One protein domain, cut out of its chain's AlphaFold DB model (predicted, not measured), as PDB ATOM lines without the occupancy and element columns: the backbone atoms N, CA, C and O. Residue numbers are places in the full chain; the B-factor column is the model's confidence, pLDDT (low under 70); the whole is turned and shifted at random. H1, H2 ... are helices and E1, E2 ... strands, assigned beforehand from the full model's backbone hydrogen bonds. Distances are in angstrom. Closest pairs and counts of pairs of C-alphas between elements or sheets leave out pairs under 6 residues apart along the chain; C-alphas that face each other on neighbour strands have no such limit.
ATOM      1  N   TRP A   7     -29.409  16.213  14.253       96.38
ATOM      2  CA  TRP A   7     -28.304  15.461  14.820       96.38
ATOM      3  C   TRP A   7     -28.795  14.429  15.820       96.38
ATOM      4  O   TRP A   7     -29.836  14.585  16.457       96.38
ATOM      5  N   ALA A   8     -28.009  13.370  15.958       97.44
ATOM      6  CA  ALA A   8     -28.185  12.395  17.011       97.44
ATOM      7  C   ALA A   8     -26.836  11.926  17.541       97.44
ATOM      8  O   ALA A   8     -25.863  11.799  16.798       97.44
ATOM      9  N   PHE A   9     -26.804  11.641  18.835       97.19
ATOM     10  CA  PHE A   9     -25.697  11.050  19.559       97.19
ATOM     11  C   PHE A   9     -26.168   9.762  20.236       97.19
ATOM     12  O   PHE A   9     -27.194   9.728  20.916       97.19
ATOM     13  N   ALA A  10     -25.418   8.683  20.045       97.12
ATOM     14  CA  ALA A  10     -25.696   7.376  20.615       97.12
ATOM     15  C   ALA A  10     -24.560   6.985  21.576       97.12
ATOM     16  O   ALA A  10     -23.596   6.345  21.134       97.12
ATOM     17  N   PRO A  11     -24.666   7.317  22.881       96.19
ATOM     18  CA  PRO A  11     -23.643   6.954  23.859       96.19
ATOM     19  C   PRO A  11     -23.548   5.433  23.976       96.19
ATOM     20  O   PRO A  11     -24.545   4.751  24.220       96.19
ATOM     21  N   SER A  12     -22.364   4.869  23.772       95.50
ATOM     22  CA  SER A  12     -22.091   3.455  24.038       95.50
ATOM     23  C   SER A  12     -21.861   3.205  25.532       95.50
ATOM     24  O   SER A  12     -22.165   2.120  26.024       95.50
ATOM     25  N   LEU A  13     -21.365   4.217  26.247       94.75
ATOM     26  CA  LEU A  13     -21.166   4.234  27.694       94.75
ATOM     27  C   LEU A  13     -21.302   5.661  28.247       94.75
ATOM     28  O   LEU A  13     -21.244   6.633  27.489       94.75
ATOM     29  N   MET A  14     -21.469   5.774  29.564       94.25
ATOM     30  CA  MET A  14     -21.496   7.054  30.280       94.25
ATOM     31  C   MET A  14     -20.137   7.298  30.938       94.25
ATOM     32  O   MET A  14     -19.629   6.386  31.592       94.25
ATOM     33  N   GLY A  15     -19.579   8.501  30.789       91.44
ATOM     34  CA  GLY A  15     -18.192   8.811  31.165       91.44
ATOM     35  C   GLY A  15     -17.201   8.654  30.005       91.44
ATOM     36  O   GLY A  15     -17.593   8.757  28.839       91.44
ATOM     37  N   SER A  16     -15.929   8.412  30.333       88.12
ATOM     38  CA  SER A  16     -14.818   8.262  29.379       88.12
ATOM     39  C   SER A  16     -14.222   6.851  29.469       88.12
ATOM     40  O   SER A  16     -14.012   6.372  30.582       88.12
ATOM     41  N   PRO A  17     -13.918   6.170  28.345       84.69
ATOM     42  CA  PRO A  17     -13.243   4.872  28.377       84.69
ATOM     43  C   PRO A  17     -11.853   4.914  29.027       84.69
ATOM     44  O   PRO A  17     -11.405   3.886  29.533       84.69
ATOM     45  N   ASP A  18     -11.193   6.075  28.992       81.25
ATOM     46  CA  ASP A  18      -9.845   6.283  29.532       81.25
ATOM     47  C   ASP A  18      -9.845   6.614  31.036       81.25
ATOM     48  O   ASP A  18      -8.801   6.523  31.681       81.25
ATOM     49  N   ASP A  19     -11.015   6.940  31.596       84.44
ATOM     50  CA  ASP A  19     -11.224   7.271  33.009       84.44
ATOM     51  C   ASP A  19     -12.315   6.357  33.613       84.44
ATOM     52  O   ASP A  19     -12.412   5.163  33.306       84.44
ATOM     53  N   ASP A  20     -13.169   6.919  34.473       87.50
ATOM     54  CA  ASP A  20     -14.326   6.239  35.031       87.50
ATOM     55  C   ASP A  20     -15.499   6.218  34.045       87.50
ATOM     56  O   ASP A  20     -15.954   7.247  33.524       87.50
ATOM     57  N   TRP A  21     -16.052   5.022  33.848       92.38
ATOM     58  CA  TRP A  21     -17.251   4.828  33.051       92.38
ATOM     59  C   TRP A  21     -18.190   3.765  33.611       92.38
ATOM     60  O   TRP A  21     -17.816   2.878  34.379       92.38
ATOM     61  N   ARG A  22     -19.446   3.831  33.162       93.00
ATOM     62  CA  ARG A  22     -20.462   2.804  33.413       93.00
ATOM     63  C   ARG A  22     -21.252   2.471  32.154       93.00
ATOM     64  O   ARG A  22     -21.398   3.290  31.246       93.00
ATOM     65  N   ASN A  23     -21.824   1.270  32.133       92.19
ATOM     66  CA  ASN A  23     -22.817   0.897  31.129       92.19
ATOM     67  C   ASN A  23     -24.048   1.818  31.206       92.19
ATOM     68  O   ASN A  23     -24.379   2.341  32.279       92.19
ATOM     69  N   LEU A  24     -24.750   1.962  30.078       91.38
ATOM     70  CA  LEU A  24     -26.089   2.549  30.067       91.38
ATOM     71  C   LEU A  24     -27.035   1.688  30.918       91.38
ATOM     72  O   LEU A  24     -26.966   0.457  30.894       91.38
ATOM     73  N   ASN A  25     -27.938   2.347  31.630       90.44
ATOM     74  CA  ASN A  25     -29.067   1.745  32.325       90.44
ATOM     75  C   ASN A  25     -30.391   2.227  31.701       90.44
ATOM     76  O   ASN A  25     -30.397   2.989  30.736       90.44
ATOM     77  N   ASN A  26     -31.523   1.770  32.238       89.06
ATOM     78  CA  ASN A  26     -32.846   2.063  31.673       89.06
ATOM     79  C   ASN A  26     -33.246   3.548  31.728       89.06
ATOM     80  O   ASN A  26     -34.160   3.941  31.011       89.06
ATOM     81  N   ASN A  27     -32.576   4.358  32.551       89.38
ATOM     82  CA  ASN A  27     -32.830   5.792  32.674       89.38
ATOM     83  C   ASN A  27     -31.967   6.625  31.713       89.38
ATOM     84  O   ASN A  27     -32.202   7.822  31.574       89.38
ATOM     85  N   ASP A  28     -30.965   6.024  31.062       90.88
ATOM     86  CA  ASP A  28     -30.130   6.735  30.099       90.88
ATOM     87  C   ASP A  28     -30.776   6.729  28.710       90.88
ATOM     88  O   ASP A  28     -31.212   5.693  28.195       90.88
ATOM     89  N   LEU A  29     -30.772   7.889  28.051       91.62
ATOM     90  CA  LEU A  29     -31.202   7.988  26.663       91.62
ATOM     91  C   LEU A  29     -30.234   7.227  25.751       91.62
ATOM     92  O   LEU A  29     -29.054   7.555  25.633       91.62
ATOM     93  N   LYS A  30     -30.757   6.222  25.046       93.06
ATOM     94  CA  LYS A  30     -29.986   5.464  24.053       93.06
ATOM     95  C   LYS A  30     -29.719   6.257  22.774       93.06
ATOM     96  O   LYS A  30     -28.753   5.977  22.075       93.06
ATOM     97  N   VAL A  31     -30.566   7.218  22.434       96.00
ATOM     98  CA  VAL A  31     -30.318   8.147  21.331       96.00
ATOM     99  C   VAL A  31     -30.728   9.525  21.824       96.00
ATOM    100  O   VAL A  31     -31.896   9.759  22.118       96.00
ATOM    101  N   VAL A  32     -29.746  10.405  21.956       95.38
ATOM    102  CA  VAL A  32     -29.938  11.826  22.241       95.38
ATOM    103  C   VAL A  32     -30.025  12.533  20.897       95.38
ATOM    104  O   VAL A  32     -29.223  12.242  20.016       95.38
ATOM    105  N   THR A  33     -30.991  13.420  20.707       95.25
ATOM    106  CA  THR A  33     -31.230  14.096  19.419       95.25
ATOM    107  C   THR A  33     -31.329  15.602  19.602       95.25
ATOM    108  O   THR A  33     -31.384  16.082  20.733       95.25
ATOM    109  N   ASP A  34     -31.466  16.333  18.496       89.88
ATOM    110  CA  ASP A  34     -31.816  17.760  18.477       89.88
ATOM    111  C   ASP A  34     -33.081  18.118  19.278       89.88
ATOM    112  O   ASP A  34     -33.255  19.273  19.660       89.88
ATOM    113  N   LYS A  35     -33.935  17.133  19.580       89.56
ATOM    114  CA  LYS A  35     -35.177  17.298  20.352       89.56
ATOM    115  C   LYS A  35     -35.051  16.898  21.822       89.56
ATOM    116  O   LYS A  35     -36.031  16.966  22.557       89.56
ATOM    117  N   SER A  36     -33.891  16.406  22.252       90.00
ATOM    118  CA  SER A  36     -33.670  15.987  23.635       90.00
ATOM    119  C   SER A  36     -33.355  17.196  24.517       90.00
ATOM    120  O   SER A  36     -32.477  17.985  24.187       90.00
ATOM    121  N   GLU A  37     -34.035  17.319  25.659       83.81
ATOM    122  CA  GLU A  37     -33.844  18.449  26.586       83.81
ATOM    123  C   GLU A  37     -32.478  18.429  27.284       83.81
ATOM    124  O   GLU A  37     -31.891  19.476  27.550       83.81
ATOM    125  N   VAL A  38     -31.965  17.232  27.584       81.06
ATOM    126  CA  VAL A  38     -30.709  17.036  28.313       81.06
ATOM    127  C   VAL A  38     -29.856  15.987  27.609       81.06
ATOM    128  O   VAL A  38     -30.327  14.900  27.270       81.06
ATOM    129  N   ALA A  39     -28.575  16.308  27.438       80.19
ATOM    130  CA  ALA A  39     -27.546  15.394  26.969       80.19
ATOM    131  C   ALA A  39     -26.510  15.205  28.082       80.19
ATOM    132  O   ALA A  39     -25.780  16.134  28.424       80.19
ATOM    133  N   LEU A  40     -26.456  14.008  28.665       85.38
ATOM    134  CA  LEU A  40     -25.410  13.671  29.627       85.38
ATOM    135  C   LEU A  40     -24.094  13.354  28.897       85.38
ATOM    136  O   LEU A  40     -24.132  12.785  27.801       85.38
ATOM    137  N   PRO A  41     -22.933  13.680  29.494       86.62
ATOM    138  CA  PRO A  41     -21.643  13.365  28.901       86.62
ATOM    139  C   PRO A  41     -21.457  11.851  28.794       86.62
ATOM    140  O   PRO A  41     -21.727  11.090  29.727       86.62
ATOM    141  N   GLY A  42     -20.963  11.410  27.645       92.56
ATOM    142  CA  GLY A  42     -20.701  10.008  27.387       92.56
ATOM    143  C   GLY A  42     -19.824   9.823  26.167       92.56
ATOM    144  O   GLY A  42     -19.555  10.761  25.415       92.56
ATOM    145  N   TYR A  43     -19.418   8.581  25.961       94.75
ATOM    146  CA  TYR A  43     -18.612   8.178  24.825       94.75
ATOM    147  C   TYR A  43     -19.461   7.372  23.856       94.75
ATOM    148  O   TYR A  43     -20.196   6.466  24.258       94.75
ATOM    149  N   GLY A  44     -19.354   7.675  22.569       95.81
ATOM    150  CA  GLY A  44     -20.107   6.983  21.538       95.81
ATOM    151  C   GLY A  44     -19.934   7.636  20.180       95.81
ATOM    152  O   GLY A  44     -18.893   8.207  19.871       95.81
ATOM    153  N   ILE A  45     -20.982   7.548  19.373       97.81
ATOM    154  CA  ILE A  45     -20.988   8.001  17.983       97.81
ATOM    155  C   ILE A  45     -22.081   9.037  17.765       97.81
ATOM    156  O   ILE A  45     -23.148   8.969  18.377       97.81
ATOM    157  N   GLY A  46     -21.824   9.980  16.866       97.44
ATOM    158  CA  GLY A  46     -22.790  10.994  16.463       97.44
ATOM    159  C   GLY A  46     -22.969  11.050  14.954       97.44
ATOM    160  O   GLY A  46     -22.080  10.660  14.197       97.44
ATOM    161  N   ILE A  47     -24.123  11.538  14.517       98.19
ATOM    162  CA  ILE A  47     -24.396  11.918  13.131       98.19
ATOM    163  C   ILE A  47     -24.981  13.324  13.154       98.19
ATOM    164  O   ILE A  47     -25.834  13.631  13.983       98.19
ATOM    165  N   VAL A  48     -24.534  14.161  12.221       97.00
ATOM    166  CA  VAL A  48     -25.054  15.509  11.994       97.00
ATOM    167  C   VAL A  48     -25.408  15.626  10.515       97.00
ATOM    168  O   VAL A  48     -24.618  15.228   9.661       97.00
ATOM    169  N   SER A  49     -26.590  16.155  10.207       96.12
ATOM    170  CA  SER A  49     -27.127  16.223   8.852       96.12
ATOM    171  C   SER A  49     -27.788  17.570   8.558       96.12
ATOM    172  O   SER A  49     -28.510  18.142   9.378       96.12
ATOM    173  N   LYS A  50     -27.547  18.063   7.340       94.88
ATOM    174  CA  LYS A  50     -28.327  19.150   6.728       94.88
ATOM    175  C   LYS A  50     -29.600  18.637   6.055       94.88
ATOM    176  O   LYS A  50     -30.563  19.381   5.944       94.88
ATOM    177  N   ILE A  51     -29.581  17.383   5.607       95.25
ATOM    178  CA  ILE A  51     -30.719  16.700   4.996       95.25
ATOM    179  C   ILE A  51     -31.655  16.241   6.124       95.25
ATOM    180  O   ILE A  51     -31.150  15.655   7.095       95.25
ATOM    181  N   PRO A  52     -32.972  16.495   6.040       95.88
ATOM    182  CA  PRO A  52     -33.929  16.028   7.031       95.88
ATOM    183  C   PRO A  52     -33.800  14.537   7.333       95.88
ATOM    184  O   PRO A  52     -33.695  13.700   6.437       95.88
ATOM    185  N   VAL A  53     -33.789  14.207   8.626       97.06
ATOM    186  CA  VAL A  53     -33.703  12.822   9.100       97.06
ATOM    187  C   VAL A  53     -35.103  12.351   9.469       97.06
ATOM    188  O   VAL A  53     -35.715  12.876  10.398       97.06
ATOM    189  N   LEU A  54     -35.606  11.352   8.746       96.00
ATOM    190  CA  LEU A  54     -36.929  10.769   8.961       96.00
ATOM    191  C   LEU A  54     -36.965   9.889  10.210       96.00
ATOM    192  O   LEU A  54     -37.950   9.888  10.945       96.00
ATOM    193  N   SER A  55     -35.905   9.113  10.448       96.88
ATOM    194  CA  SER A  55     -35.814   8.256  11.631       96.88
ATOM    195  C   SER A  55     -34.376   7.918  12.014       96.88
ATOM    196  O   SER A  55     -33.497   7.760  11.162       96.88
ATOM    197  N   TRP A  56     -34.171   7.773  13.322       98.00
ATOM    198  CA  TRP A  56     -32.926   7.324  13.932       98.00
ATOM    199  C   TRP A  56     -33.064   5.876  14.397       98.00
ATOM    200  O   TRP A  56     -34.063   5.508  15.013       98.00
ATOM    201  N   HIS A  57     -32.038   5.069  14.149       98.25
ATOM    202  CA  HIS A  57     -31.995   3.652  14.511       98.25
ATOM    203  C   HIS A  57     -30.710   3.351  15.264       98.25
ATOM    204  O   HIS A  57     -29.667   3.927  14.968       98.25
ATOM    205  N   ARG A  58     -30.743   2.417  16.214       97.94
ATOM    206  CA  ARG A  58     -29.558   2.056  16.997       97.94
ATOM    207  C   ARG A  58     -29.384   0.550  17.086       97.94
ATOM    208  O   ARG A  58     -30.349  -0.181  17.291       97.94
ATOM    209  N   LEU A  59     -28.132   0.112  17.005       98.25
ATOM    210  CA  LEU A  59     -27.715  -1.253  17.295       98.25
ATOM    211  C   LEU A  59     -26.665  -1.242  18.410       98.25
ATOM    212  O   LEU A  59     -25.652  -0.552  18.309       98.25
ATOM    213  N   ASP A  60     -26.922  -2.001  19.474       97.06
ATOM    214  CA  ASP A  60     -26.045  -2.110  20.641       97.06
ATOM    215  C   ASP A  60     -25.060  -3.283  20.497       97.06
ATOM    216  O   ASP A  60     -25.432  -4.390  20.092       97.06
ATOM    217  N   PHE A  61     -23.811  -3.070  20.912       96.62
ATOM    218  CA  PHE A  61     -22.803  -4.116  21.030       96.62
ATOM    219  C   PHE A  61     -22.217  -4.158  22.433       96.62
ATOM    220  O   PHE A  61     -21.791  -3.147  22.991       96.62
ATOM    221  N   LYS A  62     -22.108  -5.370  22.975       92.00
ATOM    222  CA  LYS A  62     -21.238  -5.615  24.124       92.00
ATOM    223  C   LYS A  62     -19.777  -5.496  23.677       92.00
ATOM    224  O   LYS A  62     -19.452  -5.877  22.547       92.00
ATOM    225  N   GLY A  63     -18.926  -4.996  24.570       90.62
ATOM    226  CA  GLY A  63     -17.478  -5.098  24.413       90.62
ATOM    227  C   GLY A  63     -17.027  -6.558  24.469       90.62
ATOM    228  O   GLY A  63     -17.752  -7.432  24.957       90.62
ATOM    229  N   SER A  64     -15.833  -6.825  23.955       94.88
ATOM    230  CA  SER A  64     -15.161  -8.107  24.138       94.88
ATOM    231  C   SER A  64     -14.978  -8.418  25.636       94.88
ATOM    232  O   SER A  64     -14.617  -7.527  26.405       94.88
ATOM    233  N   PRO A  65     -15.172  -9.677  26.081       94.06
ATOM    234  CA  PRO A  65     -14.863 -10.084  27.454       94.06
ATOM    235  C   PRO A  65     -13.353 -10.071  27.749       94.06
ATOM    236  O   PRO A  65     -12.951 -10.173  28.906       94.06
ATOM    237  N   VAL A  66     -12.518  -9.961  26.711       94.75
ATOM    238  CA  VAL A  66     -11.058  -9.853  26.803       94.75
ATOM    239  C   VAL A  66     -10.583  -8.531  26.211       94.75
ATOM    240  O   VAL A  66     -11.192  -8.006  25.284       94.75
ATOM    241  N   GLY A  67      -9.491  -8.003  26.744       93.81
ATOM    242  CA  GLY A  67      -8.805  -6.822  26.234       93.81
ATOM    243  C   GLY A  67      -7.628  -7.177  25.333       93.81
ATOM    244  O   GLY A  67      -7.410  -8.339  24.985       93.81
ATOM    245  N   VAL A  68      -6.829  -6.170  24.997       93.94
ATOM    246  CA  VAL A  68      -5.553  -6.346  24.289       93.94
ATOM    247  C   VAL A  68      -4.446  -5.566  24.985       93.94
ATOM    248  O   VAL A  68      -4.695  -4.615  25.725       93.94
ATOM    249  N   LEU A  69      -3.201  -5.977  24.756       92.94
ATOM    250  CA  LEU A  69      -2.030  -5.269  25.253       92.94
ATOM    251  C   LEU A  69      -1.608  -4.217  24.220       92.94
ATOM    252  O   LEU A  69      -1.089  -4.568  23.160       92.94
ATOM    253  N   MET A  70      -1.835  -2.943  24.523       89.06
ATOM    254  CA  MET A  70      -1.487  -1.821  23.648       89.06
ATOM    255  C   MET A  70      -0.216  -1.129  24.130       89.06
ATOM    256  O   MET A  70       0.070  -1.092  25.325       89.06
ATOM    257  N   ALA A  71       0.581  -0.615  23.195       87.62
ATOM    258  CA  ALA A  71       1.828   0.075  23.500       87.62
ATOM    259  C   ALA A  71       1.638   1.587  23.349       87.62
ATOM    260  O   ALA A  71       1.379   2.058  22.244       87.62
ATOM    261  N   PHE A  72       1.824   2.332  24.436       83.69
ATOM    262  CA  PHE A  72       1.685   3.787  24.469       83.69
ATOM    263  C   PHE A  72       2.999   4.456  24.885       83.69
ATOM    264  O   PHE A  72       3.729   3.901  25.716       83.69
ATOM    265  N   PRO A  73       3.318   5.643  24.344       79.88
ATOM    266  CA  PRO A  73       4.392   6.468  24.870       79.88
ATOM    267  C   PRO A  73       3.939   7.099  26.194       79.88
ATOM    268  O   PRO A  73       3.047   7.937  26.218       79.88
ATOM    269  N   VAL A  74       4.561   6.702  27.303       80.38
ATOM    270  CA  VAL A  74       4.318   7.264  28.639       80.38
ATOM    271  C   VAL A  74       5.655   7.758  29.174       80.38
ATOM    272  O   VAL A  74       6.591   6.968  29.320       80.38
ATOM    273  N   ASP A  75       5.763   9.064  29.416       84.56
ATOM    274  CA  ASP A  75       6.999   9.731  29.858       84.56
ATOM    275  C   ASP A  75       8.196   9.465  28.919       84.56
ATOM    276  O   ASP A  75       9.308   9.162  29.353       84.56
ATOM    277  N   GLY A  76       7.955   9.481  27.603       84.31
ATOM    278  CA  GLY A  76       8.980   9.222  26.582       84.31
ATOM    279  C   GLY A  76       9.415   7.755  26.448       84.31
ATOM    280  O   GLY A  76      10.295   7.453  25.643       84.31
ATOM    281  N   LYS A  77       8.804   6.821  27.193       87.69
ATOM    282  CA  LYS A  77       9.075   5.376  27.103       87.69
ATOM    283  C   LYS A  77       7.854   4.622  26.585       87.69
ATOM    284  O   LYS A  77       6.733   4.872  27.015       87.69
ATOM    285  N   MET A  78       8.071   3.643  25.707       88.31
ATOM    286  CA  MET A  78       6.998   2.750  25.263       88.31
ATOM    287  C   MET A  78       6.616   1.793  26.396       88.31
ATOM    288  O   MET A  78       7.383   0.889  26.732       88.31
ATOM    289  N   LYS A  79       5.428   1.974  26.976       90.81
ATOM    290  CA  LYS A  79       4.853   1.073  27.982       90.81
ATOM    291  C   LYS A  79       3.738   0.248  27.354       90.81
ATOM    292  O   LYS A  79       2.937   0.756  26.575       90.81
ATOM    293  N   ARG A  80       3.693  -1.039  27.695       92.88
ATOM    294  CA  ARG A  80       2.603  -1.938  27.312       92.88
ATOM    295  C   ARG A  80       1.550  -1.933  28.415       92.88
ATOM    296  O   ARG A  80       1.859  -2.301  29.543       92.88
ATOM    297  N   VAL A  81       0.333  -1.524  28.085       90.12
ATOM    298  CA  VAL A  81      -0.802  -1.422  29.003       90.12
ATOM    299  C   VAL A  81      -1.893  -2.366  28.526       90.12
ATOM    300  O   VAL A  81      -2.193  -2.435  27.333       90.12
ATOM    301  N   TYR A  82      -2.457  -3.144  29.446       92.25
ATOM    302  CA  TYR A  82      -3.599  -3.990  29.130       92.25
ATOM    303  C   TYR A  82      -4.861  -3.134  29.138       92.25
ATOM    304  O   TYR A  82      -5.229  -2.590  30.176       92.25
ATOM    305  N   VAL A  83      -5.520  -3.033  27.988       91.44
ATOM    306  CA  VAL A  83      -6.710  -2.204  27.809       91.44
ATOM    307  C   VAL A  83      -7.912  -3.112  27.612       91.44
ATOM    308  O   VAL A  83      -7.951  -3.928  26.686       91.44
ATOM    309  N   ARG A  84      -8.884  -2.994  28.520       92.38
ATOM    310  CA  ARG A  84     -10.159  -3.709  28.427       92.38
ATOM    311  C   ARG A  84     -11.026  -3.059  27.363       92.38
ATOM    312  O   ARG A  84     -11.097  -1.838  27.281       92.38
ATOM    313  N   ASP A  85     -11.690  -3.885  26.569       94.56
ATOM    314  CA  ASP A  85     -12.682  -3.386  25.627       94.56
ATOM    315  C   ASP A  85     -13.944  -2.923  26.359       94.56
ATOM    316  O   ASP A  85     -14.206  -3.295  27.507       94.56
ATOM    317  N   HIS A  86     -14.738  -2.120  25.669       93.69
ATOM    318  CA  HIS A  86     -15.939  -1.504  26.206       93.69
ATOM    319  C   HIS A  86     -17.092  -1.598  25.197       93.69
ATOM    320  O   HIS A  86     -16.875  -1.907  24.019       93.69
ATOM    321  N   PRO A  87     -18.346  -1.390  25.639       95.44
ATOM    322  CA  PRO A  87     -19.497  -1.425  24.747       95.44
ATOM    323  C   PRO A  87     -19.353  -0.456  23.576       95.44
ATOM    324  O   PRO A  87     -18.732   0.605  23.695       95.44
ATOM    325  N   ARG A  88     -19.966  -0.831  22.452       97.12
ATOM    326  CA  ARG A  88     -20.008  -0.054  21.209       97.12
ATOM    327  C   ARG A  88     -21.449   0.099  20.742       97.12
ATOM    328  O   ARG A  88     -22.343  -0.626  21.184       97.12
ATOM    329  N   SER A  89     -21.673   1.006  19.806       97.25
ATOM    330  CA  SER A  89     -22.962   1.175  19.140       97.25
ATOM    331  C   SER A  89     -22.781   1.423  17.642       97.25
ATOM    332  O   SER A  89     -21.707   1.799  17.164       97.25
ATOM    333  N   ALA A  90     -23.849   1.185  16.886       98.56
ATOM    334  CA  ALA A  90     -24.041   1.742  15.554       98.56
ATOM    335  C   ALA A  90     -25.313   2.598  15.550       98.56
ATOM    336  O   ALA A  90     -26.302   2.243  16.198       98.56
ATOM    337  N   LEU A  91     -25.273   3.721  14.840       98.81
ATOM    338  CA  LEU A  91     -26.351   4.702  14.736       98.81
ATOM    339  C   LEU A  91     -26.688   4.853  13.259       98.81
ATOM    340  O   LEU A  91     -25.817   5.198  12.471       98.81
ATOM    341  N   GLY A  92     -27.926   4.553  12.891       98.56
ATOM    342  CA  GLY A  92     -28.454   4.686  11.540       98.56
ATOM    343  C   GLY A  92     -29.352   5.909  11.428       98.56
ATOM    344  O   GLY A  92     -30.178   6.148  12.306       98.56
ATOM    345  N   ALA A  93     -29.210   6.653  10.339       98.31
ATOM    346  CA  ALA A  93     -30.068   7.765   9.963       98.31
ATOM    347  C   ALA A  93     -30.727   7.441   8.624       98.31
ATOM    348  O   ALA A  93     -30.016   7.268   7.634       98.31
ATOM    349  N   ILE A  94     -32.057   7.354   8.591       97.81
ATOM    350  CA  ILE A  94     -32.806   7.338   7.331       97.81
ATOM    351  C   ILE A  94     -33.128   8.789   6.983       97.81
ATOM    352  O   ILE A  94     -33.858   9.451   7.720       97.81
ATOM    353  N   LEU A  95     -32.550   9.276   5.892       97.00
ATOM    354  CA  LEU A  95     -32.691  10.635   5.381       97.00
ATOM    355  C   LEU A  95     -33.901  10.742   4.441       97.00
ATOM    356  O   LEU A  95     -34.328   9.748   3.848       97.00
ATOM    357  N   ASP A  96     -34.458  11.943   4.294       95.81
ATOM    358  CA  ASP A  96     -35.658  12.190   3.481       95.81
ATOM    359  C   ASP A  96     -35.477  11.912   1.980       95.81
ATOM    360  O   ASP A  96     -36.417  11.496   1.307       95.81
ATOM    361  N   ASN A  97     -34.251  12.030   1.476       95.12
ATOM    362  CA  ASN A  97     -33.858  11.718   0.103       95.12
ATOM    363  C   ASN A  97     -33.583  10.216  -0.144       95.12
ATOM    364  O   ASN A  97     -33.027   9.832  -1.181       95.12
ATOM    365  N   GLY A  98     -33.946   9.362   0.818       95.62
ATOM    366  CA  GLY A  98     -33.876   7.904   0.718       95.62
ATOM    367  C   GLY A  98     -32.537   7.288   1.122       95.62
ATOM    368  O   GLY A  98     -32.391   6.069   1.031       95.62
ATOM    369  N   TRP A  99     -31.564   8.085   1.575       97.38
ATOM    370  CA  TRP A  99     -30.290   7.557   2.062       97.38
ATOM    371  C   TRP A  99     -30.388   6.962   3.462       97.38
ATOM    372  O   TRP A  99     -31.002   7.534   4.357       97.38
ATOM    373  N   LEU A 100     -29.697   5.846   3.672       98.31
ATOM    374  CA  LEU A 100     -29.366   5.317   4.988       98.31
ATOM    375  C   LEU A 100     -27.877   5.501   5.244       98.31
ATOM    376  O   LEU A 100     -27.040   4.891   4.580       98.31
ATOM    377  N   VAL A 101     -27.552   6.293   6.261       98.44
ATOM    378  CA  VAL A 101     -26.178   6.465   6.737       98.44
ATOM    379  C   VAL A 101     -26.055   5.836   8.113       98.44
ATOM    380  O   VAL A 101     -26.728   6.250   9.054       98.44
ATOM    381  N   ILE A 102     -25.195   4.830   8.237       98.81
ATOM    382  CA  ILE A 102     -24.864   4.189   9.508       98.81
ATOM    383  C   ILE A 102     -23.470   4.634   9.935       98.81
ATOM    384  O   ILE A 102     -22.514   4.384   9.213       98.81
ATOM    385  N   ASN A 103     -23.343   5.233  11.117       98.81
ATOM    386  CA  ASN A 103     -22.060   5.495  11.767       98.81
ATOM    387  C   ASN A 103     -21.766   4.417  12.824       98.81
ATOM    388  O   ASN A 103     -22.689   3.911  13.468       98.81
ATOM    389  N   THR A 104     -20.500   4.053  13.021       98.62
ATOM    390  CA  THR A 104     -20.077   3.105  14.058       98.62
ATOM    391  C   THR A 104     -18.629   3.313  14.494       98.62
ATOM    392  O   THR A 104     -17.824   3.899  13.779       98.62
ATOM    393  N   HIS A 105     -18.299   2.793  15.672       98.19
ATOM    394  CA  HIS A 105     -16.930   2.609  16.130       98.19
ATOM    395  C   HIS A 105     -16.833   1.199  16.713       98.19
ATOM    396  O   HIS A 105     -17.481   0.897  17.715       98.19
ATOM    397  N   LEU A 106     -16.083   0.314  16.062       98.00
ATOM    398  CA  LEU A 106     -15.993  -1.095  16.433       98.00
ATOM    399  C   LEU A 106     -14.955  -1.341  17.530       98.00
ATOM    400  O   LEU A 106     -14.083  -0.517  17.793       98.00
ATOM    401  N   SER A 107     -15.054  -2.508  18.164       97.06
ATOM    402  CA  SER A 107     -14.073  -3.019  19.125       97.06
ATOM    403  C   SER A 107     -12.649  -2.948  18.562       97.06
ATOM    404  O   SER A 107     -12.423  -3.279  17.405       97.06
ATOM    405  N   PHE A 108     -11.654  -2.607  19.374       94.69
ATOM    406  CA  PHE A 108     -10.251  -2.752  18.962       94.69
ATOM    407  C   PHE A 108      -9.744  -4.200  19.085       94.69
ATOM    408  O   PHE A 108      -8.613  -4.505  18.707       94.69
ATOM    409  N   VAL A 109     -10.556  -5.117  19.627       96.25
ATOM    410  CA  VAL A 109     -10.171  -6.517  19.819       96.25
ATOM    411  C   VAL A 109     -10.369  -7.287  18.509       96.25
ATOM    412  O   VAL A 109     -11.487  -7.318  17.975       96.25
ATOM    413  N   PRO A 110      -9.319  -7.950  17.983       93.62
ATOM    414  CA  PRO A 110      -9.418  -8.731  16.756       93.62
ATOM    415  C   PRO A 110     -10.553  -9.758  16.798       93.62
ATOM    416  O   PRO A 110     -10.843 -10.348  17.838       93.62
ATOM    417  N   PHE A 111     -11.186  -9.982  15.645       94.25
ATOM    418  CA  PHE A 111     -12.352 -10.856  15.430       94.25
ATOM    419  C   PHE A 111     -13.669 -10.352  16.034       94.25
ATOM    420  O   PHE A 111     -14.715 -10.528  15.405       94.25
ATOM    421  N   PHE A 112     -13.645  -9.677  17.187       96.06
ATOM    422  CA  PHE A 112     -14.840  -9.037  17.748       96.06
ATOM    423  C   PHE A 112     -15.310  -7.882  16.861       96.06
ATOM    424  O   PHE A 112     -16.497  -7.817  16.539       96.06
ATOM    425  N   ASN A 113     -14.387  -7.051  16.371       96.62
ATOM    426  CA  ASN A 113     -14.677  -6.051  15.339       96.62
ATOM    427  C   ASN A 113     -15.303  -6.646  14.076       96.62
ATOM    428  O   ASN A 113     -16.330  -6.164  13.610       96.62
ATOM    429  N   VAL A 114     -14.751  -7.735  13.541       96.12
ATOM    430  CA  VAL A 114     -15.287  -8.391  12.338       96.12
ATOM    431  C   VAL A 114     -16.701  -8.918  12.596       96.12
ATOM    432  O   VAL A 114     -17.598  -8.712  11.778       96.12
ATOM    433  N   ALA A 115     -16.939  -9.549  13.749       96.12
ATOM    434  CA  ALA A 115     -18.262 -10.034  14.128       96.12
ATOM    435  C   ALA A 115     -19.278  -8.887  14.286       96.12
ATOM    436  O   ALA A 115     -20.420  -9.014  13.835       96.12
ATOM    437  N   GLN A 116     -18.873  -7.764  14.888       97.81
ATOM    438  CA  GLN A 116     -19.697  -6.556  14.980       97.81
ATOM    439  C   GLN A 116     -19.996  -5.989  13.584       97.81
ATOM    440  O   GLN A 116     -21.162  -5.775  13.260       97.81
ATOM    441  N   LEU A 117     -18.996  -5.869  12.704       98.00
ATOM    442  CA  LEU A 117     -19.181  -5.398  11.329       98.00
ATOM    443  C   LEU A 117     -20.166  -6.275  10.540       98.00
ATOM    444  O   LEU A 117     -21.029  -5.757   9.836       98.00
ATOM    445  N   ILE A 118     -20.083  -7.604  10.667       97.00
ATOM    446  CA  ILE A 118     -21.030  -8.528  10.021       97.00
ATOM    447  C   ILE A 118     -22.461  -8.275  10.514       97.00
ATOM    448  O   ILE A 118     -23.394  -8.270   9.705       97.00
ATOM    449  N   LYS A 119     -22.649  -8.036  11.819       97.75
ATOM    450  CA  LYS A 119     -23.962  -7.687  12.383       97.75
ATOM    451  C   LYS A 119     -24.483  -6.367  11.817       97.75
ATOM    452  O   LYS A 119     -25.635  -6.337  11.401       97.75
ATOM    453  N   ILE A 120     -23.645  -5.331  11.717       98.31
ATOM    454  CA  ILE A 120     -24.033  -4.042  11.116       98.31
ATOM    455  C   ILE A 120     -24.431  -4.226   9.655       98.31
ATOM    456  O   ILE A 120     -25.480  -3.748   9.244       98.31
ATOM    457  N   LYS A 121     -23.644  -4.967   8.870       97.19
ATOM    458  CA  LYS A 121     -23.958  -5.232   7.460       97.19
ATOM    459  C   LYS A 121     -25.309  -5.924   7.295       97.19
ATOM    460  O   LYS A 121     -26.069  -5.560   6.406       97.19
ATOM    461  N   ARG A 122     -25.633  -6.907   8.139       96.25
ATOM    462  CA  ARG A 122     -26.955  -7.562   8.132       96.25
ATOM    463  C   ARG A 122     -28.062  -6.602   8.561       96.25
ATOM    464  O   ARG A 122     -29.090  -6.540   7.899       96.25
ATOM    465  N   TRP A 123     -27.820  -5.835   9.619       97.69
ATOM    466  CA  TRP A 123     -28.756  -4.845  10.140       97.69
ATOM    467  C   TRP A 123     -29.086  -3.757   9.113       97.69
ATOM    468  O   TRP A 123     -30.258  -3.457   8.920       97.69
ATOM    469  N   ALA A 124     -28.095  -3.264   8.367       97.06
ATOM    470  CA  ALA A 124     -28.289  -2.289   7.294       97.06
ATOM    471  C   ALA A 124     -29.313  -2.770   6.251       97.06
ATOM    472  O   ALA A 124     -30.201  -2.021   5.862       97.06
ATOM    473  N   ASN A 125     -29.253  -4.053   5.872       93.50
ATOM    474  CA  ASN A 125     -30.209  -4.657   4.937       93.50
ATOM    475  C   ASN A 125     -31.611  -4.871   5.548       93.50
ATOM    476  O   ASN A 125     -32.557  -5.128   4.812       93.50
ATOM    477  N   SER A 126     -31.761  -4.784   6.875       95.38
ATOM    478  CA  SER A 126     -33.047  -4.957   7.573       95.38
ATOM    479  C   SER A 126     -33.812  -3.650   7.810       95.38
ATOM    480  O   SER A 126     -34.988  -3.697   8.150       95.38
ATOM    481  N   LEU A 127     -33.175  -2.490   7.610       94.31
ATOM    482  CA  LEU A 127     -33.758  -1.171   7.897       94.31
ATOM    483  C   LEU A 127     -34.695  -0.639   6.792       94.31
ATOM    484  O   LEU A 127     -35.094   0.518   6.832       94.31
ATOM    485  N   GLY A 128     -35.072  -1.479   5.819       82.00
ATOM    486  CA  GLY A 128     -36.181  -1.194   4.898       82.00
ATOM    487  C   GLY A 128     -35.904  -0.162   3.798       82.00
ATOM    488  O   GLY A 128     -36.851   0.370   3.226       82.00
ATOM    489  N   VAL A 129     -34.639   0.124   3.480       87.19
ATOM    490  CA  VAL A 129     -34.281   1.040   2.382       87.19
ATOM    491  C   VAL A 129     -34.560   0.375   1.033       87.19
ATOM    492  O   VAL A 129     -34.086  -0.734   0.770       87.19
ATOM    493  N   SER A 130     -35.318   1.060   0.174       83.75
ATOM    494  CA  SER A 130     -35.720   0.559  -1.146       83.75
ATOM    495  C   SER A 130     -34.545   0.479  -2.124       83.75
ATOM    496  O   SER A 130     -34.390  -0.525  -2.820       83.75
ATOM    497  N   ASP A 131     -33.691   1.503  -2.143       91.19
ATOM    498  CA  ASP A 131     -32.508   1.560  -2.995       91.19
ATOM    499  C   ASP A 131     -31.234   1.191  -2.222       91.19
ATOM    500  O   ASP A 131     -30.682   1.970  -1.446       91.19
ATOM    501  N   GLN A 132     -30.718  -0.010  -2.488       88.31
ATOM    502  CA  GLN A 132     -29.478  -0.517  -1.892       88.31
ATOM    503  C   GLN A 132     -28.228   0.283  -2.306       88.31
ATOM    504  O   GLN A 132     -27.160   0.094  -1.722       88.31
ATOM    505  N   SER A 133     -28.318   1.151  -3.321       90.25
ATOM    506  CA  SER A 133     -27.232   2.065  -3.679       90.25
ATOM    507  C   SER A 133     -27.074   3.222  -2.695       90.25
ATOM    508  O   SER A 133     -25.952   3.686  -2.485       90.25
ATOM    509  N   LYS A 134     -28.156   3.582  -1.996       95.38
ATOM    510  CA  LYS A 134     -28.219   4.689  -1.040       95.38
ATOM    511  C   LYS A 134     -27.938   4.254   0.406       95.38
ATOM    512  O   LYS A 134     -28.441   4.855   1.350       95.38
ATOM    513  N   ILE A 135     -27.133   3.205   0.609       97.31
ATOM    514  CA  ILE A 135     -26.729   2.740   1.945       97.31
ATOM    515  C   ILE A 135     -25.224   2.928   2.146       97.31
ATOM    516  O   ILE A 135     -24.415   2.354   1.410       97.31
ATOM    517  N   LEU A 136     -24.859   3.667   3.198       98.12
ATOM    518  CA  LEU A 136     -23.484   3.848   3.659       98.12
ATOM    519  C   LEU A 136     -23.291   3.306   5.074       98.12
ATOM    520  O   LEU A 136     -24.097   3.564   5.964       98.12
ATOM    521  N   ILE A 137     -22.176   2.609   5.293       98.50
ATOM    522  CA  ILE A 137     -21.646   2.321   6.632       98.50
ATOM    523  C   ILE A 137     -20.324   3.073   6.776       98.50
ATOM    524  O   ILE A 137     -19.423   2.893   5.960       98.50
ATOM    525  N   VAL A 138     -20.211   3.901   7.805       98.38
ATOM    526  CA  VAL A 138     -19.125   4.856   8.029       98.38
ATOM    527  C   VAL A 138     -18.566   4.680   9.437       98.38
ATOM    528  O   VAL A 138     -19.310   4.356  10.361       98.38
ATOM    529  N   GLY A 139     -17.266   4.907   9.598       97.88
ATOM    530  CA  GLY A 139     -16.634   5.099  10.901       97.88
ATOM    531  C   GLY A 139     -15.378   4.261  11.102       97.88
ATOM    532  O   GLY A 139     -14.828   3.710  10.142       97.88
ATOM    533  N   ASP A 140     -14.937   4.181  12.354       98.12
ATOM    534  CA  ASP A 140     -13.751   3.430  12.747       98.12
ATOM    535  C   ASP A 140     -14.095   1.946  12.899       98.12
ATOM    536  O   ASP A 140     -14.826   1.519  13.801       98.12
ATOM    537  N   MET A 141     -13.564   1.136  11.991       97.56
ATOM    538  CA  MET A 141     -13.797  -0.300  11.973       97.56
ATOM    539  C   MET A 141     -12.775  -1.067  12.810       97.56
ATOM    540  O   MET A 141     -12.974  -2.261  13.029       97.56
ATOM    541  N   ASN A 142     -11.678  -0.435  13.240       96.75
ATOM    542  CA  ASN A 142     -10.568  -1.067  13.952       96.75
ATOM    543  C   ASN A 142     -10.017  -2.334  13.257       96.75
ATOM    544  O   ASN A 142      -9.470  -3.235  13.893       96.75
ATOM    545  N   ILE A 143     -10.169  -2.436  11.930       96.00
ATOM    546  CA  ILE A 143      -9.729  -3.579  11.120       96.00
ATOM    547  C   ILE A 143      -8.680  -3.080  10.115       96.00
ATOM    548  O   ILE A 143      -9.049  -2.475   9.110       96.00
ATOM    549  N   PRO A 144      -7.382  -3.378  10.314       90.69
ATOM    550  CA  PRO A 144      -6.308  -2.836   9.475       90.69
ATOM    551  C   PRO A 144      -6.213  -3.480   8.082       90.69
ATOM    552  O   PRO A 144      -5.386  -3.081   7.264       90.69
ATOM    553  N   PHE A 145      -7.046  -4.484   7.793       88.81
ATOM    554  CA  PHE A 145      -7.046  -5.216   6.531       88.81
ATOM    555  C   PHE A 145      -8.347  -4.965   5.768       88.81
ATOM    556  O   PHE A 145      -9.378  -5.588   6.035       88.81
ATOM    557  N   ALA A 146      -8.270  -4.097   4.757       87.19
ATOM    558  CA  ALA A 146      -9.412  -3.700   3.935       87.19
ATOM    559  C   ALA A 146     -10.169  -4.887   3.308       87.19
ATOM    560  O   ALA A 146     -11.369  -4.780   3.080       87.19
ATOM    561  N   LEU A 147      -9.512  -6.032   3.077       87.75
ATOM    562  CA  LEU A 147     -10.156  -7.251   2.577       87.75
ATOM    563  C   LEU A 147     -11.265  -7.762   3.514       87.75
ATOM    564  O   LEU A 147     -12.354  -8.093   3.049       87.75
ATOM    565  N   PHE A 148     -11.028  -7.789   4.832       88.88
ATOM    566  CA  PHE A 148     -12.040  -8.224   5.804       88.88
ATOM    567  C   PHE A 148     -13.169  -7.198   5.944       88.88
ATOM    568  O   PHE A 148     -14.325  -7.559   6.180       88.88
ATOM    569  N   VAL A 149     -12.857  -5.922   5.714       91.19
ATOM    570  CA  VAL A 149     -13.855  -4.852   5.687       91.19
ATOM    571  C   VAL A 149     -14.700  -4.907   4.406       91.19
ATOM    572  O   VAL A 149     -15.919  -4.769   4.475       91.19
ATOM    573  N   GLY A 150     -14.101  -5.200   3.250       80.12
ATOM    574  CA  GLY A 150     -14.728  -5.305   1.922       80.12
ATOM    575  C   GLY A 150     -15.434  -6.638   1.612       80.12
ATOM    576  O   GLY A 150     -15.685  -6.965   0.455       80.12
ATOM    577  N   GLY A 151     -15.744  -7.452   2.622       87.06
ATOM    578  CA  GLY A 151     -16.480  -8.710   2.450       87.06
ATOM    579  C   GLY A 151     -18.005  -8.542   2.362       87.06
ATOM    580  O   GLY A 151     -18.558  -7.482   2.665       87.06
ATOM    581  N   PHE A 152     -18.712  -9.630   2.036       83.88
ATOM    582  CA  PHE A 152     -20.187  -9.703   2.019       83.88
ATOM    583  C   PHE A 152     -20.867  -8.704   1.069       83.88
ATOM    584  O   PHE A 152     -21.904  -8.137   1.406       83.88
ATOM    585  N   LYS A 153     -20.297  -8.508  -0.128       90.88
ATOM    586  CA  LYS A 153     -20.783  -7.569  -1.160       90.88
ATOM    587  C   LYS A 153     -20.635  -6.082  -0.803       90.88
ATOM    588  O   LYS A 153     -21.156  -5.253  -1.534       90.88
ATOM    589  N   TRP A 154     -19.918  -5.742   0.266       95.75
ATOM    590  CA  TRP A 154     -19.591  -4.356   0.607       95.75
ATOM    591  C   TRP A 154     -18.228  -3.973   0.053       95.75
ATOM    592  O   TRP A 154     -17.320  -4.791   0.023       95.75
ATOM    593  N   ARG A 155     -18.063  -2.723  -0.358       95.31
ATOM    594  CA  ARG A 155     -16.822  -2.197  -0.924       95.31
ATOM    595  C   ARG A 155     -16.431  -0.952  -0.161       95.31
ATOM    596  O   ARG A 155     -17.298  -0.155   0.181       95.31
ATOM    597  N   SER A 156     -15.134  -0.782   0.086       95.75
ATOM    598  CA  SER A 156     -14.649   0.494   0.594       95.75
ATOM    599  C   SER A 156     -14.648   1.529  -0.518       95.75
ATOM    600  O   SER A 156     -14.055   1.313  -1.576       95.75
ATOM    601  N   LEU A 157     -15.294   2.655  -0.243       95.62
ATOM    602  CA  LEU A 157     -15.333   3.807  -1.124       95.62
ATOM    603  C   LEU A 157     -14.055   4.633  -1.057       95.62
ATOM    604  O   LEU A 157     -13.944   5.560  -1.833       95.62
ATOM    605  N   ALA A 158     -13.082   4.298  -0.198       92.25
ATOM    606  CA  ALA A 158     -11.823   5.027  -0.069       92.25
ATOM    607  C   ALA A 158     -10.603   4.109   0.100       92.25
ATOM    608  O   ALA A 158     -10.719   2.962   0.525       92.25
ATOM    609  N   ALA A 159      -9.420   4.618  -0.242       92.19
ATOM    610  CA  ALA A 159      -8.136   4.052   0.176       92.19
ATOM    611  C   ALA A 159      -7.265   5.170   0.737       92.19
ATOM    612  O   ALA A 159      -6.636   5.910  -0.014       92.19
ATOM    613  N   GLN A 160      -7.238   5.283   2.057       92.50
ATOM    614  CA  GLN A 160      -6.468   6.288   2.769       92.50
ATOM    615  C   GLN A 160      -6.042   5.697   4.105       92.50
ATOM    616  O   GLN A 160      -6.872   5.213   4.867       92.50
ATOM    617  N   ARG A 161      -4.745   5.751   4.410       94.88
ATOM    618  CA  ARG A 161      -4.274   5.444   5.762       94.88
ATOM    619  C   ARG A 161      -4.755   6.553   6.686       94.88
ATOM    620  O   ARG A 161      -4.492   7.720   6.413       94.88
ATOM    621  N   THR A 162      -5.452   6.186   7.748       95.38
ATOM    622  CA  THR A 162      -6.072   7.120   8.683       95.38
ATOM    623  C   THR A 162      -5.400   7.135  10.048       95.38
ATOM    624  O   THR A 162      -5.558   8.117  10.759       95.38
ATOM    625  N   PHE A 163      -4.584   6.131  10.387       94.56
ATOM    626  CA  PHE A 163      -3.971   6.015  11.710       94.56
ATOM    627  C   PHE A 163      -2.486   5.586  11.670       94.56
ATOM    628  O   PHE A 163      -2.109   4.728  10.857       94.56
ATOM    629  N   PRO A 164      -1.631   6.108  12.571       93.75
ATOM    630  CA  PRO A 164      -1.849   7.321  13.366       93.75
ATOM    631  C   PRO A 164      -1.699   8.588  12.507       93.75
ATOM    632  O   PRO A 164      -0.994   8.575  11.500       93.75
ATOM    633  N   SER A 165      -2.316   9.697  12.903       92.81
ATOM    634  CA  SER A 165      -2.422  10.922  12.097       92.81
ATOM    635  C   SER A 165      -1.081  11.579  11.767       92.81
ATOM    636  O   SER A 165      -0.911  12.108  10.670       92.81
ATOM    637  N   TRP A 166      -0.098  11.494  12.667       88.94
ATOM    638  CA  TRP A 166       1.240  12.076  12.486       88.94
ATOM    639  C   TRP A 166       2.164  11.254  11.578       88.94
ATOM    640  O   TRP A 166       3.156  11.773  11.070       88.94
ATOM    641  N   TYR A 167       1.877   9.965  11.378       91.06
ATOM    642  CA  TYR A 167       2.606   9.111  10.440       91.06
ATOM    643  C   TYR A 167       1.708   7.946   9.987       91.06
ATOM    644  O   TYR A 167       1.853   6.826  10.493       91.06
ATOM    645  N   PRO A 168       0.760   8.196   9.059       92.69
ATOM    646  CA  PRO A 168      -0.303   7.246   8.739       92.69
ATOM    647  C   PRO A 168       0.227   5.941   8.145       92.69
ATOM    648  O   PRO A 168       0.864   5.920   7.087       92.69
ATOM    649  N   LYS A 169      -0.078   4.823   8.812       94.19
ATOM    650  CA  LYS A 169       0.346   3.463   8.428       94.19
ATOM    651  C   LYS A 169      -0.820   2.538   8.112       94.19
ATOM    652  O   LYS A 169      -0.705   1.709   7.212       94.19
ATOM    653  N   LEU A 170      -1.919   2.680   8.843       95.00
ATOM    654  CA  LEU A 170      -3.076   1.797   8.800       95.00
ATOM    655  C   LEU A 170      -4.300   2.572   8.326       95.00
ATOM    656  O   LEU A 170      -4.434   3.758   8.615       95.00
ATOM    657  N   GLN A 171      -5.195   1.900   7.611       96.19
ATOM    658  CA  GLN A 171      -6.554   2.380   7.394       96.19
ATOM    659  C   GLN A 171      -7.451   1.647   8.385       96.19
ATOM    660  O   GLN A 171      -7.599   0.429   8.279       96.19
ATOM    661  N   LEU A 172      -7.985   2.379   9.358       97.31
ATOM    662  CA  LEU A 172      -8.934   1.855  10.346       97.31
ATOM    663  C   LEU A 172     -10.340   2.401  10.100       97.31
ATOM    664  O   LEU A 172     -11.320   1.703  10.350       97.31
ATOM    665  N   ASP A 173     -10.425   3.589   9.506       97.69
ATOM    666  CA  ASP A 173     -11.672   4.249   9.155       97.69
ATOM    667  C   ASP A 173     -12.088   3.906   7.727       97.69
ATOM    668  O   ASP A 173     -11.278   3.872   6.790       97.69
ATOM    669  N   PHE A 174     -13.378   3.638   7.548       97.69
ATOM    670  CA  PHE A 174     -13.921   3.232   6.262       97.69
ATOM    671  C   PHE A 174     -15.272   3.880   5.997       97.69
ATOM    672  O   PHE A 174     -16.076   4.091   6.901       97.69
ATOM    673  N   ILE A 175     -15.538   4.108   4.714       97.69
ATOM    674  CA  ILE A 175     -16.874   4.358   4.178       97.69
ATOM    675  C   ILE A 175     -17.184   3.201   3.234       97.69
ATOM    676  O   ILE A 175     -16.396   2.925   2.325       97.69
ATOM    677  N   LEU A 176     -18.278   2.488   3.479       97.75
ATOM    678  CA  LEU A 176     -18.662   1.284   2.750       97.75
ATOM    679  C   LEU A 176     -19.996   1.473   2.036       97.75
ATOM    680  O   LEU A 176     -20.932   2.001   2.625       97.75
ATOM    681  N   SER A 177     -20.103   0.934   0.824       96.88
ATOM    682  CA  SER A 177     -21.367   0.770   0.091       96.88
ATOM    683  C   SER A 177     -21.426  -0.610  -0.560       96.88
ATOM    684  O   SER A 177     -20.394  -1.251  -0.781       96.88
ATOM    685  N   GLN A 178     -22.627  -1.092  -0.872       94.69
ATOM    686  CA  GLN A 178     -22.807  -2.320  -1.648       94.69
ATOM    687  C   GLN A 178     -22.767  -2.096  -3.165       94.69
ATOM    688  O   GLN A 178     -22.417  -3.016  -3.910       94.69
ATOM    689  N   LYS A 179     -23.161  -0.907  -3.634       94.75
ATOM    690  CA  LYS A 179     -23.318  -0.617  -5.069       94.75
ATOM    691  C   LYS A 179     -22.301   0.385  -5.577       94.75
ATOM    692  O   LYS A 179     -21.737   0.141  -6.642       94.75
ATOM    693  N   LEU A 180     -22.042   1.437  -4.804       95.19
ATOM    694  CA  LEU A 180     -21.051   2.435  -5.167       95.19
ATOM    695  C   LEU A 180     -19.644   1.848  -5.114       95.19
ATOM    696  O   LEU A 180     -19.325   0.936  -4.337       95.19
ATOM    697  N   ARG A 181     -18.798   2.394  -5.968       93.69
ATOM    698  CA  ARG A 181     -17.375   2.126  -6.075       93.69
ATOM    699  C   ARG A 181     -16.618   3.411  -5.789       93.69
ATOM    700  O   ARG A 181     -17.181   4.496  -5.738       93.69
ATOM    701  N   ARG A 182     -15.310   3.267  -5.607       93.12
ATOM    702  CA  ARG A 182     -14.414   4.403  -5.386       93.12
ATOM    703  C   ARG A 182     -14.487   5.434  -6.515       93.12
ATOM    704  O   ARG A 182     -14.454   6.620  -6.237       93.12
ATOM    705  N   ASP A 183     -14.622   4.973  -7.755       93.81
ATOM    706  CA  ASP A 183     -14.669   5.846  -8.934       93.81
ATOM    707  C   ASP A 183     -16.010   6.592  -9.073       93.81
ATOM    708  O   ASP A 183     -16.096   7.549  -9.835       93.81
ATOM    709  N   ASP A 184     -17.037   6.187  -8.313       94.56
ATOM    710  CA  ASP A 184     -18.358   6.831  -8.302       94.56
ATOM    711  C   ASP A 184     -18.427   8.002  -7.301       94.56
ATOM    712  O   ASP A 184     -19.464   8.651  -7.173       94.56
ATOM    713  N   VAL A 185     -17.353   8.254  -6.543       95.38
ATOM    714  CA  VAL A 185     -17.308   9.287  -5.501       95.38
ATOM    715  C   VAL A 185     -16.061  10.150  -5.630       95.38
ATOM    716  O   VAL A 185     -14.999   9.700  -6.061       95.38
ATOM    717  N   ARG A 186     -16.161  11.410  -5.209       95.62
ATOM    718  CA  ARG A 186     -15.011  12.315  -5.166       95.62
ATOM    719  C   ARG A 186     -14.387  12.298  -3.778       95.62
ATOM    720  O   ARG A 186     -15.049  12.571  -2.783       95.62
ATOM    721  N   HIS A 187     -13.092  12.014  -3.708       93.25
ATOM    722  CA  HIS A 187     -12.335  12.092  -2.463       93.25
ATOM    723  C   HIS A 187     -11.972  13.529  -2.119       93.25
ATOM    724  O   HIS A 187     -11.464  14.264  -2.965       93.25
ATOM    725  N   LEU A 188     -12.178  13.900  -0.858       90.44
ATOM    726  CA  LEU A 188     -11.791  15.205  -0.339       90.44
ATOM    727  C   LEU A 188     -10.698  15.024   0.709       90.44
ATOM    728  O   LEU A 188     -10.841  14.229   1.637       90.44
ATOM    729  N   GLN A 189      -9.603  15.764   0.548       85.00
ATOM    730  CA  GLN A 189      -8.526  15.813   1.531       85.00
ATOM    731  C   GLN A 189      -8.680  17.053   2.402       85.00
ATOM    732  O   GLN A 189      -8.950  18.143   1.899       85.00
ATOM    733  N   TYR A 190      -8.467  16.880   3.703       81.44
ATOM    734  CA  TYR A 190      -8.449  17.966   4.674       81.44
ATOM    735  C   TYR A 190      -7.107  18.020   5.383       81.44
ATOM    736  O   TYR A 190      -6.511  16.990   5.706       81.44
ATOM    737  N   SER A 191      -6.657  19.239   5.666       85.00
ATOM    738  CA  SER A 191      -5.521  19.459   6.548       85.00
ATOM    739  C   SER A 191      -5.880  19.004   7.960       85.00
ATOM    740  O   SER A 191      -6.888  19.423   8.530       85.00
ATOM    741  N   HIS A 192      -5.050  18.130   8.522       87.31
ATOM    742  CA  HIS A 192      -5.193  17.692   9.903       87.31
ATOM    743  C   HIS A 192      -4.867  18.845  10.858       87.31
ATOM    744  O   HIS A 192      -3.860  19.525  10.685       87.31
ATOM    745  N   LEU A 193      -5.730  19.075  11.852       86.75
ATOM    746  CA  LEU A 193      -5.617  20.206  12.785       86.75
ATOM    747  C   LEU A 193      -4.907  19.850  14.103       86.75
ATOM    748  O   LEU A 193      -4.938  20.639  15.041       86.75
ATOM    749  N   GLY A 194      -4.310  18.659  14.221       87.19
ATOM    750  CA  GLY A 194      -3.620  18.224  15.443       87.19
ATOM    751  C   GLY A 194      -4.539  17.807  16.599       87.19
ATOM    752  O   GLY A 194      -4.047  17.519  17.681       87.19
ATOM    753  N   ILE A 195      -5.857  17.754  16.384       90.06
ATOM    754  CA  ILE A 195      -6.856  17.490  17.441       90.06
ATOM    755  C   ILE A 195      -7.202  16.006  17.635       90.06
ATOM    756  O   ILE A 195      -7.938  15.669  18.556       90.06
ATOM    757  N   SER A 196      -6.732  15.124  16.749       93.31
ATOM    758  CA  SER A 196      -7.039  13.688  16.772       93.31
ATOM    759  C   SER A 196      -5.837  12.865  16.312       93.31
ATOM    760  O   SER A 196      -5.035  13.295  15.485       93.31
ATOM    761  N   ASP A 197      -5.715  11.654  16.822       92.81
ATOM    762  CA  ASP A 197      -4.791  10.624  16.357       92.81
ATOM    763  C   ASP A 197      -5.252   9.927  15.063       92.81
ATOM    764  O   ASP A 197      -4.476   9.177  14.474       92.81
ATOM    765  N   HIS A 198      -6.454  10.224  14.560       95.81
ATOM    766  CA  HIS A 198      -6.944   9.790  13.251       95.81
ATOM    767  C   HIS A 198      -6.961  10.948  12.236       95.81
ATOM    768  O   HIS A 198      -7.142  12.121  12.578       95.81
ATOM    769  N   LEU A 199      -6.767  10.623  10.955       95.06
ATOM    770  CA  LEU A 199      -7.046  11.518   9.832       95.06
ATOM    771  C   LEU A 199      -8.506  11.384   9.407       95.06
ATOM    772  O   LEU A 199      -9.005  10.272   9.238       95.06
ATOM    773  N   ALA A 200      -9.156  12.516   9.139       94.19
ATOM    774  CA  ALA A 200     -10.507  12.529   8.597       94.19
ATOM    775  C   ALA A 200     -10.569  11.812   7.235       94.19
ATOM    776  O   ALA A 200      -9.698  11.992   6.377       94.19
ATOM    777  N   LEU A 201     -11.629  11.029   7.041       94.00
ATOM    778  CA  LEU A 201     -11.960  10.388   5.776       94.00
ATOM    779  C   LEU A 201     -13.237  11.012   5.218       94.00
ATOM    780  O   LEU A 201     -14.279  10.966   5.870       94.00
ATOM    781  N   GLN A 202     -13.166  11.568   4.011       94.25
ATOM    782  CA  GLN A 202     -14.292  12.274   3.410       94.25
ATOM    783  C   GLN A 202     -14.468  11.923   1.937       94.25
ATOM    784  O   GLN A 202     -13.505  11.777   1.178       94.25
ATOM    785  N   ILE A 203     -15.735  11.814   1.545       95.38
ATOM    786  CA  ILE A 203     -16.164  11.671   0.160       95.38
ATOM    787  C   ILE A 203     -17.279  12.669  -0.133       95.38
ATOM    788  O   ILE A 203     -17.987  13.115   0.769       95.38
ATOM    789  N   GLU A 204     -17.450  12.963  -1.407       95.19
ATOM    790  CA  GLU A 204     -18.635  13.580  -1.976       95.19
ATOM    791  C   GLU A 204     -19.280  12.572  -2.930       95.19
ATOM    792  O   GLU A 204     -18.595  11.919  -3.720       95.19
ATOM    793  N   VAL A 205     -20.594  12.421  -2.810       94.19
ATOM    794  CA  VAL A 205     -21.421  11.515  -3.607       94.19
ATOM    795  C   VAL A 205     -22.675  12.268  -4.027       94.19
ATOM    796  O   VAL A 205     -23.135  13.139  -3.286       94.19
TER     797      VAL A 205
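AT A GLANCE: This is residues 7 to 205 of the 208 residues of the protein "Unannotated protein" of freshwater metagenome (UniProt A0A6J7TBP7). What is the main shape? A twisted sheet of five strands has helix H1 over one face and the hairpin E1 and E2 over part of the other, as a sandwich. The small hairpin E10 and E11 lies on that other side too, toward the E9 edge, and the hairpin E4 and E5 reaches away as an arm at one end of the longest axis. What is it built of? The printed part has 199 residues, under half of them in named elements, with two named helices and eleven named strands in the order E1 to E7, H1, E8, H2, E9, E10, E11: a mixed class. The large sheet, mixed, runs E3, E6, E7, E8, E9. How large is it? It is compact, with a radius of gyration of the C-alphas of 17.1 A and spans of 51 by 43 by 32 A.

HOW THE PARTS SIT: How does the large sheet pair? E6, residues 88 to 95, is antiparallel to edge strand E3, residues 53 to 61, with N 57 and O 92 2.8 A apart, and forms a hairpin with E7, residues 100 to 105, with N 91 and O 103 2.9 A apart. E7 is parallel to E8, residues 135 to 140, with N 138 and O 102 2.7 A apart. E8 is antiparallel to edge strand E9, residues 173 to 177, with N 176 and O 137 2.8 A apart. Where are the helices? H1, residues 112 to 126, is on one face of the sheet, making two layers, and E7, H1, E8 are a strand-helix-strand unit, parallel neighbour strands with a helix between, its crossover right-handed. H2, residues 146 to 149, only grazes the sheet and only just touches residues 114 to 117 of H1, with 3 pairs of C-alphas within 8 A, the closest those of Val 114 and Phe 148, 7.3 A. In H1 10 of 11 O i to N i+4 pairs are within hydrogen-bond range; H2 is too short for one. What faces the sheet? The hairpin of E1, residues 7 to 15, and E2, residues 42 to 49, with N 10 and O 45 2.8 A apart, forms the sandwich, two sheets face to face, their best planes 33 degrees apart. The closest C-alphas of E1 and E6 are those of Ser 12 and Arg 88, 5.0 A. What stays apart? The hairpin of E4, residues 68 to 74, and E5, residues 77 to 83, with N 70 and O 81 2.9 A apart, is apart from E3 and E6, for instance. In the hairpin of E10, residues 186 to 188, and E11, residues 202 to 204, N 204 and O 186 are 2.8 A apart; E11 is only just apart from E9, closest 8.4 A.

IN THESE COORDINATES: Where are the ends? E1 begins at C-alpha 7, (-28.304, 15.461, 14.820), and E11 ends at C-alpha 204, (-18.635, 13.580, -1.976). Which elements are long? E3 measures 23.4 A, E6 22.9 A and H1 21.3 A. E1 bends by 80 degrees at residue 12 and E2 by 57 degrees at residue 45.

THE WHOLE: How far does it reach? The two C-alphas farthest apart, those of Asp 75 and Ser 130, are 53.6 A apart. Are there cuts, long links or doubtful parts? The printed part has no cut, and the long links are E1 to E2, H2 to E9 and E10 to E11, with 26, 23 and 13 residues. The mean pLDDT of the printed part is 93.2, and no printed residue is under 70.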